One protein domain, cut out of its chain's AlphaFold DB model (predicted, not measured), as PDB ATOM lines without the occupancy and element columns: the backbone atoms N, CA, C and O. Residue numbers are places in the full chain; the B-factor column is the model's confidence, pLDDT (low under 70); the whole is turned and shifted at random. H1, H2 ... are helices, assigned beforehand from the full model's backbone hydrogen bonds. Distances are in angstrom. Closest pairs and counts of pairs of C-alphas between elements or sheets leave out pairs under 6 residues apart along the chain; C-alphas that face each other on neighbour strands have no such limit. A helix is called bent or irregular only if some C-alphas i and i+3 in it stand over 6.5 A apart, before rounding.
ATOM      1  N   LYS A   2     151.910 140.856 136.150       73.31
ATOM      2  CA  LYS A   2     152.942 140.922 135.082       73.31
ATOM      3  C   LYS A   2     153.061 139.650 134.214       73.31
ATOM      4  O   LYS A   2     153.144 139.753 132.992       73.31
ATOM      5  N   ARG A   3     152.978 138.453 134.817       79.94
ATOM      6  CA  ARG A   3     153.065 137.160 134.097       79.94
ATOM      7  C   ARG A   3     151.920 136.943 133.095       79.94
ATOM      8  O   ARG A   3     152.180 136.577 131.955       79.94
ATOM      9  N   LYS A   4     150.670 137.241 133.483       83.19
ATOM     10  CA  LYS A   4     149.482 137.081 132.616       83.19
ATOM     11  C   LYS A   4     149.553 137.998 131.389       83.19
ATOM     12  O   LYS A   4     149.291 137.557 130.275       83.19
ATOM     13  N   LYS A   5     149.984 139.250 131.582       86.81
ATOM     14  CA  LYS A   5     150.178 140.215 130.487       86.81
ATOM     15  C   LYS A   5     151.292 139.779 129.525       86.81
ATOM     16  O   LYS A   5     151.117 139.882 128.316       86.81
ATOM     17  N   SER A   6     152.400 139.250 130.051       90.31
ATOM     18  CA  SER A   6     153.498 138.723 129.225       90.31
ATOM     19  C   SER A   6     153.051 137.534 128.369       90.31
ATOM     20  O   SER A   6     153.297 137.523 127.166       90.31
ATOM     21  N   ARG A   7     152.310 136.582 128.959       90.56
ATOM     22  CA  ARG A   7     151.783 135.416 128.234       90.56
ATOM     23  C   ARG A   7     150.857 135.821 127.090       90.56
ATOM     24  O   ARG A   7     151.050 135.346 125.981       90.56
ATOM     25  N   ARG A   8     149.912 136.733 127.336       93.44
ATOM     26  CA  ARG A   8     149.007 137.257 126.296       93.44
ATOM     27  C   ARG A   8     149.773 137.892 125.139       93.44
ATOM     28  O   ARG A   8     149.528 137.562 123.989       93.44
ATOM     29  N   LYS A   9     150.772 138.727 125.443       93.88
ATOM     30  CA  LYS A   9     151.630 139.344 124.419       93.88
ATOM     31  C   LYS A   9     152.440 138.306 123.636       93.88
ATOM     32  O   LYS A   9     152.663 138.484 122.445       93.88
ATOM     33  N   TYR A  10     152.914 137.252 124.297       95.38
ATOM     34  CA  TYR A  10     153.616 136.149 123.640       95.38
ATOM     35  C   TYR A  10     152.690 135.364 122.705       95.38
ATOM     36  O   TYR A  10     153.037 135.172 121.547       95.38
ATOM     37  N   LEU A  11     151.505 134.979 123.182       95.12
ATOM     38  CA  LEU A  11     150.510 134.258 122.390       95.12
ATOM     39  C   LEU A  11     150.031 135.090 121.195       95.12
ATOM     40  O   LEU A  11     150.017 134.581 120.083       95.12
ATOM     41  N   GLY A  12     149.769 136.385 121.385       95.88
ATOM     42  CA  GLY A  12     149.462 137.302 120.285       95.88
ATOM     43  C   GLY A  12     150.556 137.361 119.221       95.88
ATOM     44  O   GLY A  12     150.288 137.282 118.029       95.88
ATOM     45  N   LYS A  13     151.828 137.412 119.640       97.00
ATOM     46  CA  LYS A  13     152.957 137.342 118.698       97.00
ATOM     47  C   LYS A  13     153.015 136.011 117.951       97.00
ATOM     48  O   LYS A  13     153.420 136.015 116.793       97.00
ATOM     49  N   LEU A  14     152.678 134.898 118.604       97.06
ATOM     50  CA  LEU A  14     152.619 133.598 117.939       97.06
ATOM     51  C   LEU A  14     151.488 133.553 116.915       97.06
ATOM     52  O   LEU A  14     151.739 133.100 115.812       97.06
ATOM     53  N   ALA A  15     150.304 134.080 117.233       96.69
ATOM     54  CA  ALA A  15     149.172 134.098 116.303       96.69
ATOM     55  C   ALA A  15     149.541 134.739 114.952       96.69
ATOM     56  O   ALA A  15     149.146 134.241 113.907       96.69
ATOM     57  N   VAL A  16     150.372 135.787 114.971       96.88
ATOM     58  CA  VAL A  16     150.859 136.451 113.750       96.88
ATOM     59  C   VAL A  16     152.031 135.705 113.097       96.88
ATOM     60  O   VAL A  16     152.090 135.591 111.878       96.88
ATOM     61  N   LYS A  17     153.014 135.250 113.884       97.44
ATOM     62  CA  LYS A  17     154.302 134.759 113.352       97.44
ATOM     63  C   LYS A  17     154.343 133.263 113.064       97.44
ATOM     64  O   LYS A  17     155.122 132.835 112.222       97.44
ATOM     65  N   ASP A  18     153.593 132.482 113.828       97.75
ATOM     66  CA  ASP A  18     153.583 131.021 113.800       97.75
ATOM     67  C   ASP A  18     152.213 130.509 114.305       97.75
ATOM     68  O   ASP A  18     152.079 130.112 115.473       97.75
ATOM     69  N   PRO A  19     151.171 130.549 113.445       96.50
ATOM     70  CA  PRO A  19     149.810 130.142 113.805       96.50
ATOM     71  C   PRO A  19     149.727 128.701 114.314       96.50
ATOM     72  O   PRO A  19     148.983 128.408 115.246       96.50
ATOM     73  N   SER A  20     150.540 127.798 113.763       96.88
ATOM     74  CA  SER A  20     150.595 126.397 114.190       96.88
ATOM     75  C   SER A  20     151.033 126.272 115.649       96.88
ATOM     76  O   SER A  20     150.407 125.560 116.440       96.88
ATOM     77  N   LYS A  21     152.080 127.006 116.044       97.12
ATOM     78  CA  LYS A  21     152.539 127.030 117.435       97.12
ATOM     79  C   LYS A  21     151.563 127.746 118.361       97.12
ATOM     80  O   LYS A  21     151.429 127.339 119.516       97.12
ATOM     81  N   PHE A  22     150.875 128.781 117.875       97.88
ATOM     82  CA  PHE A  22     149.780 129.403 118.617       97.88
ATOM     83  C   PHE A  22     148.678 128.386 118.922       97.88
ATOM     84  O   PHE A  22     148.370 128.190 120.095       97.88
ATOM     85  N   ASN A  23     148.167 127.678 117.911       97.12
ATOM     86  CA  ASN A  23     147.103 126.682 118.071       97.12
ATOM     87  C   ASN A  23     147.491 125.592 119.075       97.12
ATOM     88  O   ASN A  23     146.691 125.220 119.928       97.12
ATOM     89  N   PHE A  24     148.738 125.119 119.031       96.94
ATOM     90  CA  PHE A  24     149.238 124.132 119.987       96.94
ATOM     91  C   PHE A  24     149.273 124.658 121.430       96.94
ATOM     92  O   PHE A  24     148.803 123.995 122.355       96.94
ATOM     93  N   GLU A  25     149.817 125.856 121.650       96.81
ATOM     94  CA  GLU A  25     149.859 126.465 122.984       96.81
ATOM     95  C   GLU A  25     148.466 126.856 123.494       96.81
ATOM     96  O   GLU A  25     148.207 126.805 124.700       96.81
ATOM     97  N   TRP A  26     147.565 127.219 122.582       97.31
ATOM     98  CA  TRP A  26     146.181 127.539 122.889       97.31
ATOM     99  C   TRP A  26     145.376 126.290 123.252       97.31
ATOM    100  O   TRP A  26     144.706 126.292 124.281       97.31
ATOM    101  N   ALA A  27     145.533 125.186 122.517       96.56
ATOM    102  CA  ALA A  27     144.902 123.904 122.832       96.56
ATOM    103  C   ALA A  27     145.235 123.438 124.258       96.56
ATOM    104  O   ALA A  27     144.334 123.156 125.043       96.56
ATOM    105  N   LYS A  28     146.511 123.515 124.668       95.94
ATOM    106  CA  LYS A  28     146.917 123.229 126.061       95.94
ATOM    107  C   LYS A  28     146.193 124.103 127.086       95.94
ATOM    108  O   LYS A  28     145.973 123.696 128.229       95.94
ATOM    109  N   ARG A  29     145.885 125.352 126.723       94.88
ATOM    110  CA  ARG A  29     145.152 126.272 127.594       94.88
ATOM    111  C   ARG A  29     143.689 125.853 127.720       94.88
ATOM    112  O   ARG A  29     143.192 125.838 128.847       94.88
ATOM    113  N   LEU A  30     143.051 125.478 126.610       95.62
ATOM    114  CA  LEU A  30     141.685 124.948 126.585       95.62
ATOM    115  C   LEU A  30     141.572 123.635 127.375       95.62
ATOM    116  O   LEU A  30     140.633 123.483 128.156       95.62
ATOM    117  N   ASP A  31     142.557 122.740 127.281       95.00
ATOM    118  CA  ASP A  31     142.605 121.504 128.078       95.00
ATOM    119  C   ASP A  31     142.628 121.806 129.580       95.00
ATOM    120  O   ASP A  31     141.860 121.244 130.365       95.00
ATOM    121  N   SER A  32     143.469 122.760 129.992       94.94
ATOM    122  CA  SER A  32     143.540 123.193 131.389       94.94
ATOM    123  C   SER A  32     142.207 123.751 131.898       94.94
ATOM    124  O   SER A  32     141.864 123.499 133.052       94.94
ATOM    125  N   TRP A  33     141.464 124.502 131.080       94.75
ATOM    126  CA  TRP A  33     140.143 125.004 131.467       94.75
ATOM    127  C   TRP A  33     139.062 123.928 131.419       94.75
ATOM    128  O   TRP A  33     138.150 123.956 132.238       94.75
ATOM    129  N   SER A  34     139.175 122.947 130.530       93.50
ATOM    130  CA  SER A  34     138.267 121.799 130.490       93.50
ATOM    131  C   SER A  34     138.365 120.971 131.778       93.50
ATOM    132  O   SER A  34     137.349 120.563 132.339       93.50
ATOM    133  N   LEU A  35     139.574 120.799 132.324       92.88
ATOM    134  CA  LEU A  35     139.769 120.195 133.649       92.88
ATOM    135  C   LEU A  35     139.187 121.061 134.779       92.88
ATOM    136  O   LEU A  35     138.616 120.530 135.733       92.88
ATOM    137  N   GLU A  36     139.297 122.388 134.672       92.06
ATOM    138  CA  GLU A  36     138.680 123.329 135.617       92.06
ATOM    139  C   GLU A  36     137.144 123.227 135.587       92.06
ATOM    140  O   GLU A  36     136.519 123.212 136.647       92.06
ATOM    141  N   ALA A  37     136.540 123.051 134.405       91.00
ATOM    142  CA  ALA A  37     135.100 122.845 134.251       91.00
ATOM    143  C   ALA A  37     134.629 121.582 134.980       91.00
ATOM    144  O   ALA A  37     133.652 121.632 135.722       91.00
ATOM    145  N   VAL A  38     135.356 120.468 134.836       89.19
ATOM    146  CA  VAL A  38     135.054 119.220 135.558       89.19
ATOM    147  C   VAL A  38     135.167 119.407 137.069       89.19
ATOM    148  O   VAL A  38     134.337 118.888 137.807       89.19
ATOM    149  N   LYS A  39     136.170 120.159 137.538       87.00
ATOM    150  CA  LYS A  39     136.368 120.410 138.969       87.00
ATOM    151  C   LYS A  39     135.250 121.260 139.572       87.00
ATOM    152  O   LYS A  39     134.883 121.033 140.718       87.00
ATOM    153  N   TYR A  40     134.762 122.264 138.850       85.88
ATOM    154  CA  TYR A  40     133.725 123.167 139.357       85.88
ATOM    155  C   TYR A  40     132.305 122.677 139.110       85.88
ATOM    156  O   TYR A  40     131.385 123.146 139.782       85.88
ATOM    157  N   ALA A  41     132.109 121.732 138.192       85.44
ATOM    158  CA  ALA A  41     130.808 121.126 137.986       85.44
ATOM    159  C   ALA A  41     130.313 120.495 139.296       85.44
ATOM    160  O   ALA A  41     130.956 119.617 139.866       85.44
ATOM    161  N   GLY A  42     129.163 120.969 139.781       77.06
ATOM    162  CA  GLY A  42     128.545 120.475 141.013       77.06
ATOM    163  C   GLY A  42     129.144 121.010 142.314       77.06
ATOM    164  O   GLY A  42     128.734 120.561 143.380       77.06
ATOM    165  N   LEU A  43     130.091 121.955 142.263       83.94
ATOM    166  CA  LEU A  43     130.701 122.499 143.474       83.94
ATOM    167  C   LEU A  43     129.771 123.529 144.127       83.94
ATOM    168  O   LEU A  43     129.410 124.549 143.535       83.94
ATOM    169  N   ILE A  44     129.402 123.246 145.372       81.31
ATOM    170  CA  ILE A  44     128.535 124.075 146.208       81.31
ATOM    171  C   ILE A  44     129.397 124.685 147.319       81.31
ATOM    172  O   ILE A  44     130.261 124.013 147.883       81.31
ATOM    173  N   ASN A  45     129.216 125.972 147.607       80.62
ATOM    174  CA  ASN A  45     129.914 126.644 148.698       80.62
ATOM    175  C   ASN A  45     129.322 126.263 150.066       80.62
ATOM    176  O   ASN A  45     128.295 125.594 150.167       80.62
ATOM    177  N   SER A  46     129.953 126.739 151.141       82.12
ATOM    178  CA  SER A  46     129.513 126.506 152.525       82.12
ATOM    179  C   SER A  46     128.086 126.978 152.828       82.12
ATOM    180  O   SER A  46     127.511 126.554 153.822       82.12
ATOM    181  N   ASN A  47     127.518 127.839 151.982       82.81
ATOM    182  CA  ASN A  47     126.176 128.393 152.138       82.81
ATOM    183  C   ASN A  47     125.135 127.647 151.286       82.81
ATOM    184  O   ASN A  47     124.008 128.116 151.162       82.81
ATOM    185  N   GLY A  48     125.500 126.523 150.657       76.62
ATOM    186  CA  GLY A  48     124.591 125.785 149.779       76.62
ATOM    187  C   GLY A  48     124.426 126.408 148.387       76.62
ATOM    188  O   GLY A  48     123.552 125.989 147.632       76.62
ATOM    189  N   ILE A  49     125.253 127.393 148.021       75.81
ATOM    190  CA  ILE A  49     125.153 128.132 146.755       75.81
ATOM    191  C   ILE A  49     126.213 127.615 145.766       75.81
ATOM    192  O   ILE A  49     127.373 127.459 146.154       75.81
ATOM    193  N   PRO A  50     125.876 127.381 144.486       74.44
ATOM    194  CA  PRO A  50     126.855 127.032 143.457       74.44
ATOM    195  C   PRO A  50     128.006 128.049 143.379       74.44
ATOM    196  O   PRO A  50     127.776 129.257 143.351       74.44
ATOM    197  N   VAL A  51     129.254 127.566 143.355       68.44
ATOM    198  CA  VAL A  51     130.462 128.409 143.503       68.44
ATOM    199  C   VAL A  51     130.694 129.364 142.322       68.44
ATOM    200  O   VAL A  51     131.306 130.413 142.500       68.44
ATOM    201  N   SER A  52     130.217 129.022 141.128       71.75
ATOM    202  CA  SER A  52     130.169 129.855 139.914       71.75
ATOM    203  C   SER A  52     129.628 128.973 138.788       71.75
ATOM    204  O   SER A  52     129.716 127.741 138.866       71.75
ATOM    205  N   SER A  53     129.037 129.572 137.754       82.12
ATOM    206  CA  SER A  53     128.621 128.797 136.589       82.12
ATOM    207  C   SER A  53     129.866 128.272 135.880       82.12
ATOM    208  O   SER A  53     130.766 129.039 135.545       82.12
ATOM    209  N   VAL A  54     129.927 126.969 135.584       88.62
ATOM    210  CA  VAL A  54     131.026 126.430 134.763       88.62
ATOM    211  C   VAL A  54     131.109 127.131 133.403       88.62
ATOM    212  O   VAL A  54     132.198 127.242 132.850       88.62
ATOM    213  N   PHE A  55     129.998 127.693 132.911       90.69
ATOM    214  CA  PHE A  55     129.957 128.473 131.675       90.69
ATOM    215  C   PHE A  55     130.697 129.816 131.764       90.69
ATOM    216  O   PHE A  55     131.135 130.315 130.730       90.69
ATOM    217  N   ASP A  56     130.987 130.331 132.966       92.06
ATOM    218  CA  ASP A  56     131.870 131.495 133.150       92.06
ATOM    219  C   ASP A  56     133.296 131.200 132.632       92.06
ATOM    220  O   ASP A  56     134.104 132.107 132.421       92.06
ATOM    221  N   LEU A  57     133.665 129.923 132.444       92.50
ATOM    222  CA  LEU A  57     134.917 129.541 131.782       92.50
ATOM    223  C   LEU A  57     134.921 129.878 130.288       92.50
ATOM    224  O   LEU A  57     135.988 130.193 129.762       92.50
ATOM    225  N   VAL A  58     133.765 129.841 129.620       95.38
ATOM    226  CA  VAL A  58     133.642 130.164 128.190       95.38
ATOM    227  C   VAL A  58     133.973 131.637 127.974       95.38
ATOM    228  O   VAL A  58     134.855 131.962 127.177       95.38
ATOM    229  N   ASP A  59     133.346 132.523 128.746       95.00
ATOM    230  CA  ASP A  59     133.589 133.964 128.650       95.00
ATOM    231  C   ASP A  59     135.032 134.309 129.027       95.00
ATOM    232  O   ASP A  59     135.714 135.037 128.304       95.00
ATOM    233  N   ARG A  60     135.567 133.689 130.090       94.38
ATOM    234  CA  ARG A  60     136.980 133.847 130.471       94.38
ATOM    235  C   ARG A  60     137.944 133.425 129.362       94.38
ATOM    236  O   ARG A  60     138.971 134.089 129.181       94.38
ATOM    237  N   ALA A  61     137.653 132.337 128.652       95.88
ATOM    238  CA  ALA A  61     138.481 131.864 127.549       95.88
ATOM    239  C   ALA A  61     138.453 132.846 126.371       95.88
ATOM    240  O   ALA A  61     139.513 133.226 125.865       95.88
ATOM    241  N   LEU A  62     137.264 133.326 125.995       97.06
ATOM    242  CA  LEU A  62     137.085 134.303 124.920       97.06
ATOM    243  C   LEU A  62     137.735 135.653 125.248       97.06
ATOM    244  O   LEU A  62     138.383 136.248 124.390       97.06
ATOM    245  N   ASP A  63     137.639 136.121 126.489       96.62
ATOM    246  CA  ASP A  63     138.294 137.357 126.922       96.62
ATOM    247  C   ASP A  63     139.820 137.232 126.948       96.62
ATOM    248  O   ASP A  63     140.546 138.185 126.647       96.62
ATOM    249  N   GLU A  64     140.349 136.059 127.304       96.06
ATOM    250  CA  GLU A  64     141.786 135.802 127.230       96.06
ATOM    251  C   GLU A  64     142.273 135.723 125.778       96.06
ATOM    252  O   GLU A  64     143.356 136.244 125.502       96.06
ATOM    253  N   LEU A  65     141.462 135.172 124.867       96.88
ATOM    254  CA  LEU A  65     141.742 135.131 123.432       96.88
ATOM    255  C   LEU A  65     141.745 136.535 122.817       96.88
ATOM    256  O   LEU A  65     142.733 136.930 122.203       96.88
ATOM    257  N   LYS A  66     140.701 137.335 123.078       97.19
ATOM    258  CA  LYS A  66     140.622 138.748 122.662       97.19
ATOM    259  C   LYS A  66     141.824 139.549 123.151       97.19
ATOM    260  O   LYS A  66     142.378 140.367 122.425       97.19
ATOM    261  N   ALA A  67     142.275 139.287 124.377       96.69
ATOM    262  CA  ALA A  67     143.442 139.958 124.938       96.69
ATOM    263  C   ALA A  67     144.783 139.524 124.307       96.69
ATOM    264  O   ALA A  67     145.809 140.137 124.618       96.69
ATOM    265  N   CYS A  68     144.804 138.473 123.479       95.94
ATOM    266  CA  CYS A  68     145.971 138.087 122.685       95.94
ATOM    267  C   CYS A  68     146.062 138.876 121.368       95.94
ATOM    268  O   CYS A  68     147.176 139.118 120.918       95.94
ATOM    269  N   GLY A  69     144.944 139.333 120.801       96.44
ATOM    270  CA  GLY A  69     144.905 140.125 119.565       96.44
ATOM    271  C   GLY A  69     143.827 139.641 118.597       96.44
ATOM    272  O   GLY A  69     143.244 138.577 118.794       96.44
ATOM    273  N   GLU A  70     143.564 140.424 117.554       97.06
ATOM    274  CA  GLU A  70     142.536 140.123 116.551       97.06
ATOM    275  C   GLU A  70     142.884 138.874 115.737       97.06
ATOM    276  O   GLU A  70     142.033 138.015 115.528       97.06
ATOM    277  N   GLU A  71     144.157 138.690 115.384       97.31
ATOM    278  CA  GLU A  71     144.628 137.516 114.648       97.31
ATOM    279  C   GLU A  71     144.402 136.224 115.437       97.31
ATOM    280  O   GLU A  71     144.035 135.199 114.870       97.31
ATOM    281  N   ALA A  72     144.551 136.272 116.764       97.25
ATOM    282  CA  ALA A  72     144.243 135.135 117.627       97.25
ATOM    283  C   ALA A  72     142.740 134.804 117.610       97.25
ATOM    284  O   ALA A  72     142.363 133.632 117.579       97.25
ATOM    285  N   VAL A  73     141.881 135.831 117.605       97.56
ATOM    286  CA  VAL A  73     140.422 135.667 117.522       97.56
ATOM    287  C   VAL A  73     140.011 135.086 116.171       97.56
ATOM    288  O   VAL A  73     139.192 134.175 116.146       97.56
ATOM    289  N   LEU A  74     140.599 135.554 115.070       97.06
ATOM    290  CA  LEU A  74     140.325 135.022 113.733       97.06
ATOM    291  C   LEU A  74     140.747 133.553 113.592       97.06
ATOM    292  O   LEU A  74     140.062 132.785 112.924       97.06
ATOM    293  N   LEU A  75     141.852 133.152 114.228       95.62
ATOM    294  CA  LEU A  75     142.351 131.776 114.159       95.62
ATOM    295  C   LEU A  75     141.510 130.782 114.968       95.62
ATOM    296  O   LEU A  75     141.265 129.672 114.506       95.62
ATOM    297  N   GLU A  76     141.115 131.143 116.192       97.31
ATOM    298  CA  GLU A  76     140.593 130.171 117.166       97.31
ATOM    299  C   GLU A  76     139.293 130.623 117.858       97.31
ATOM    300  O   GLU A  76     138.835 129.951 118.777       97.31
ATOM    301  N   GLY A  77     138.667 131.734 117.457       96.00
ATOM    302  CA  GLY A  77     137.496 132.320 118.127       96.00
ATOM    303  C   GLY A  77     136.303 131.373 118.254       96.00
ATOM    304  O   GLY A  77     135.886 131.041 119.370       96.00
ATOM    305  N   ASP A  78     135.787 130.906 117.120       96.19
ATOM    306  CA  ASP A  78     134.619 130.018 117.082       96.19
ATOM    307  C   ASP A  78     134.928 128.664 117.719       96.19
ATOM    308  O   ASP A  78     134.186 128.185 118.579       96.19
ATOM    309  N   LYS A  79     136.096 128.102 117.397       96.25
ATOM    310  CA  LYS A  79     136.563 126.829 117.948       96.25
ATOM    311  C   LYS A  79     136.768 126.883 119.462       96.25
ATOM    312  O   LYS A  79     136.445 125.920 120.155       96.25
ATOM    313  N   THR A  80     137.246 128.006 120.000       97.19
ATOM    314  CA  THR A  80     137.363 128.227 121.449       97.19
ATOM    315  C   THR A  80     135.993 128.199 122.107       97.19
ATOM    316  O   THR A  80     135.820 127.521 123.120       97.19
ATOM    317  N   ARG A  81     135.007 128.906 121.533       96.62
ATOM    318  CA  ARG A  81     133.632 128.904 122.045       96.62
ATOM    319  C   ARG A  81     133.054 127.493 122.030       96.62
ATOM    320  O   ARG A  81     132.557 127.048 123.060       96.62
ATOM    321  N   GLU A  82     133.127 126.808 120.893       96.19
ATOM    322  CA  GLU A  82     132.582 125.461 120.715       96.19
ATOM    323  C   GLU A  82     133.225 124.461 121.683       96.19
ATOM    324  O   GLU A  82     132.521 123.806 122.448       96.19
ATOM    325  N   THR A  83     134.560 124.419 121.726       95.81
ATOM    326  CA  THR A  83     135.320 123.500 122.589       95.81
ATOM    327  C   THR A  83     134.989 123.726 124.061       95.81
ATOM    328  O   THR A  83     134.730 122.778 124.800       95.81
ATOM    329  N   MET A  84     134.964 124.985 124.510       96.44
ATOM    330  CA  MET A  84     134.669 125.284 125.909       96.44
ATOM    331  C   MET A  84     133.207 125.016 126.262       96.44
ATOM    332  O   MET A  84     132.939 124.541 127.365       96.44
ATOM    333  N   MET A  85     132.274 125.281 125.346       95.50
ATOM    334  CA  MET A  85     130.860 124.964 125.536       95.50
ATOM    335  C   MET A  85     130.649 123.448 125.655       95.50
ATOM    336  O   MET A  85     130.029 123.005 126.620       95.50
ATOM    337  N   ASP A  86     131.222 122.651 124.745       93.62
ATOM    338  CA  ASP A  86     131.173 121.181 124.790       93.62
ATOM    339  C   ASP A  86     131.770 120.646 126.101       93.62
ATOM    340  O   ASP A  86     131.122 119.865 126.803       93.62
ATOM    341  N   SER A  87     132.946 121.137 126.505       93.75
ATOM    342  CA  SER A  87     133.571 120.769 127.781       93.75
ATOM    343  C   SER A  87     132.695 121.099 128.993       93.75
ATOM    344  O   SER A  87     132.563 120.271 129.898       93.75
ATOM    345  N   CYS A  88     132.065 122.280 129.021       93.00
ATOM    346  CA  CYS A  88     131.158 122.670 130.102       93.00
ATOM    347  C   CYS A  88     129.918 121.772 130.141       93.00
ATOM    348  O   CYS A  88     129.578 121.246 131.201       93.00
ATOM    349  N   CYS A  89     129.280 121.525 128.996       90.94
ATOM    350  CA  CYS A  89     128.116 120.647 128.904       90.94
ATOM    351  C   CYS A  89     128.441 119.213 129.351       90.94
ATOM    352  O   CYS A  89     127.689 118.634 130.137       90.94
ATOM    353  N   ARG A  90     129.592 118.659 128.943       89.50
ATOM    354  CA  ARG A  90     130.078 117.352 129.427       89.50
ATOM    355  C   ARG A  90     130.278 117.339 130.937       89.50
ATOM    356  O   ARG A  90     129.922 116.358 131.590       89.50
ATOM    357  N   ALA A  91     130.873 118.395 131.486       90.44
ATOM    358  CA  ALA A  91     131.127 118.504 132.915       90.44
ATOM    359  C   ALA A  91     129.814 118.541 133.714       90.44
ATOM    360  O   ALA A  91     129.664 117.784 134.669       90.44
ATOM    361  N   VAL A  92     128.836 119.339 133.276       89.12
ATOM    362  CA  VAL A  92     127.503 119.416 133.898       89.12
ATOM    363  C   VAL A  92     126.759 118.091 133.791       89.12
ATOM    364  O   VAL A  92     126.222 117.606 134.786       89.12
ATOM    365  N   ALA A  93     126.756 117.465 132.614       86.81
ATOM    366  CA  ALA A  93     126.077 116.192 132.416       86.81
ATOM    367  C   ALA A  93     126.625 115.104 133.343       86.81
ATOM    368  O   ALA A  93     125.850 114.357 133.921       86.81
ATOM    369  N   LYS A  94     127.941 115.051 133.586       84.62
ATOM    370  CA  LYS A  94     128.516 114.103 134.558       84.62
ATOM    371  C   LYS A  94     127.959 114.254 135.976       84.62
ATOM    372  O   LYS A  94     127.962 113.274 136.712       84.62
ATOM    373  N   VAL A  95     127.519 115.453 136.354       85.19
ATOM    374  CA  VAL A  95     127.000 115.753 137.694       85.19
ATOM    375  C   VAL A  95     125.489 115.547 137.783       85.19
ATOM    376  O   VAL A  95     125.014 115.053 138.798       85.19
ATOM    377  N   ILE A  96     124.741 115.927 136.744       81.81
ATOM    378  CA  ILE A  96     123.271 115.857 136.744       81.81
ATOM    379  C   ILE A  96     122.795 114.472 136.290       81.81
ATOM    380  O   ILE A  96     122.150 113.754 137.047       81.81
ATOM    381  N   ASP A  97     123.122 114.099 135.054       77.19
ATOM    382  CA  ASP A  97     122.887 112.775 134.480       77.19
ATOM    383  C   ASP A  97     123.768 112.605 133.233       77.19
ATOM    384  O   ASP A  97     123.605 113.281 132.211       77.19
ATOM    385  N   HIS A  98     124.712 111.667 133.315       72.00
ATOM    386  CA  HIS A  98     125.675 111.368 132.257       72.00
ATOM    387  C   HIS A  98     125.019 110.978 130.920       72.00
ATOM    388  O   HIS A  98     125.671 111.045 129.878       72.00
ATOM    389  N   ARG A  99     123.745 110.564 130.926       71.88
ATOM    390  CA  ARG A  99     122.989 110.173 129.728       71.88
ATOM    391  C   ARG A  99     122.549 111.364 128.882       71.88
ATOM    392  O   ARG A  99     122.346 111.186 127.684       71.88
ATOM    393  N   ILE A 100     122.451 112.557 129.474       72.94
ATOM    394  CA  ILE A 100     122.027 113.786 128.782       72.94
ATOM    395  C   ILE A 100     123.047 114.199 127.713       72.94
ATOM    396  O   ILE A 100     122.674 114.747 126.681       72.94
ATOM    397  N   TYR A 101     124.330 113.883 127.920       62.47
ATOM    398  CA  TYR A 101     125.414 114.202 126.988       62.47
ATOM    399  C   TYR A 101     126.063 112.944 126.415       62.47
ATOM    400  O   TYR A 101     127.287 112.785 126.392       62.47
ATOM    401  N   ARG A 102     125.230 112.001 125.969       63.25
ATOM    402  CA  ARG A 102     125.704 110.896 125.140       63.25
ATOM    403  C   ARG A 102     125.811 111.421 123.708       63.25
ATOM    404  O   ARG A 102     124.782 111.825 123.168       63.25
ATOM    405  N   PRO A 103     126.994 111.415 123.063       57.38
ATOM    406  CA  PRO A 103     127.015 111.552 121.617       57.38
ATOM    407  C   PRO A 103     126.148 110.415 121.081       57.38
ATOM    408  O   PRO A 103     126.436 109.241 121.321       57.38
ATOM    409  N   ILE A 104     125.018 110.755 120.460       55.66
ATOM    410  CA  ILE A 104     124.229 109.781 119.717       55.66
ATOM    411  C   ILE A 104     125.207 109.236 118.688       55.66
ATOM    412  O   ILE A 104     125.656 109.974 117.813       55.66
ATOM    413  N   ASN A 105     125.608 107.975 118.841       48.50
ATOM    414  CA  ASN A 105     126.418 107.298 117.846       48.50
ATOM    415  C   ASN A 105     125.642 107.385 116.528       48.50
ATOM    416  O   ASN A 105     124.685 106.642 116.320       48.50
ATOM    417  N   ALA A 106     126.043 108.290 115.633       49.22
ATOM    418  CA  ALA A 106     125.460 108.422 114.299       49.22
ATOM    419  C   ALA A 106     125.552 107.098 113.504       49.22
ATOM    420  O   ALA A 106     124.804 106.882 112.557       49.22
ATOM    421  N   GLN A 107     126.403 106.164 113.948       47.56
ATOM    422  CA  GLN A 107     126.485 104.793 113.441       47.56
ATOM    423  C   GLN A 107     125.268 103.913 113.772       47.56
ATOM    424  O   GLN A 107     124.923 103.058 112.959       47.56
ATOM    425  N   SER A 108     124.573 104.120 114.897       49.47
ATOM    426  CA  SER A 108     123.417 103.280 115.257       49.47
ATOM    427  C   SER A 108     122.174 103.601 114.421       49.47
ATOM    428  O   SER A 108     121.415 102.695 114.088       49.47
ATOM    429  N   ASN A 109     122.000 104.856 113.993       44.75
ATOM    430  CA  ASN A 109     120.881 105.236 113.121       44.75
ATOM    431  C   ASN A 109     121.118 104.859 111.651       44.75
ATOM    432  O   ASN A 109     120.166 104.520 110.957       44.75
ATOM    433  N   TYR A 110     122.372 104.828 111.182       49.94
ATOM    434  CA  TYR A 110     122.677 104.362 109.823       49.94
ATOM    435  C   TYR A 110     122.436 102.849 109.666       49.94
ATOM    436  O   TYR A 110     121.920 102.408 108.639       49.94
ATOM    437  N   GLN A 111     122.734 102.044 110.697       46.69
ATOM    438  CA  GLN A 111     122.394 100.612 110.717       46.69
ATOM    439  C   GLN A 111     120.879 100.352 110.820       46.69
ATOM    440  O   GLN A 111     120.378  99.443 110.163       46.69
ATOM    441  N   LEU A 112     120.133 101.171 111.570       50.28
ATOM    442  CA  LEU A 112     118.667 101.063 111.659       50.28
ATOM    443  C   LEU A 112     117.939 101.527 110.385       50.28
ATOM    444  O   LEU A 112     116.863 101.020 110.087       50.28
ATOM    445  N   MET A 113     118.521 102.443 109.606       48.38
ATOM    446  CA  MET A 113     117.967 102.856 108.308       48.38
ATOM    447  C   MET A 113     118.316 101.895 107.161       48.38
ATOM    448  O   MET A 113     117.603 101.861 106.161       48.38
ATOM    449  N   THR A 114     119.384 101.099 107.288       52.62
ATOM    450  CA  THR A 114     119.802 100.130 106.258       52.62
ATOM    451  C   THR A 114     119.226  98.730 106.466       52.62
ATOM    452  O   THR A 114     119.149  97.960 105.510       52.62
ATOM    453  N   GLN A 115     118.748  98.400 107.670       49.69
ATOM    454  CA  GLN A 115     117.974  97.185 107.920       49.69
ATOM    455  C   GLN A 115     116.476  97.506 107.899       49.69
ATOM    456  O   GLN A 115     115.866  97.810 108.919       49.69
TER     457      GLN A 115
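This is residues 2 to 115 of the 122 residues of an uncharacterized protein of Desulfobacteraceae bacterium (UniProt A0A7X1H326). The long helix H4 packs on H2 and H3 in an up-and-down bundle, each helix running against the one before, with H1 steeply set at one end. Residues 103 to 115, holding H5, stick out. The 114 printed residues, with five named helices in order H1 to H5, are all helix in class and loose, with a radius of gyration of the C-alphas of 17.7 A and spans of 54 by 49 by 17 A.

H4, residues 70 to 96, measures 37.0 A and is irregular, C-alphas 75 and 78 being 8.5 A apart. H2 is residues 19 to 40, 31.0 A; H1, 2 to 17, 22.6 A; H3, 56 to 66, 15.5 A; H5, 106 to 114, 12.9 A. C-alpha 2 is at (152.942, 140.922, 135.082), C-alpha 114 at (119.802, 100.130, 106.258).

H4 touches H2, closest C-alphas Val 38 and Ala 91, 4.8 A. H3 and H4, a hairpin, touch, closest C-alphas Val 58 and Met 84, 5.5 A. H1 touches H4 with residues 11 to 16 alone, closest C-alphas Ala 15 and Ala 72, 5.2 A. H5 is apart from H4. Every O i to N i+4 pair is within hydrogen-bond range in H1, H2, H3 and H5; in H4, 20 of 23.

The C-alphas farthest apart, Lys 2 and Gln 115, are 62.2 A apart. The printed part has no cut. The H2 to H3 link is long. Residues 51 and 101 to 115 have pLDDT under 70.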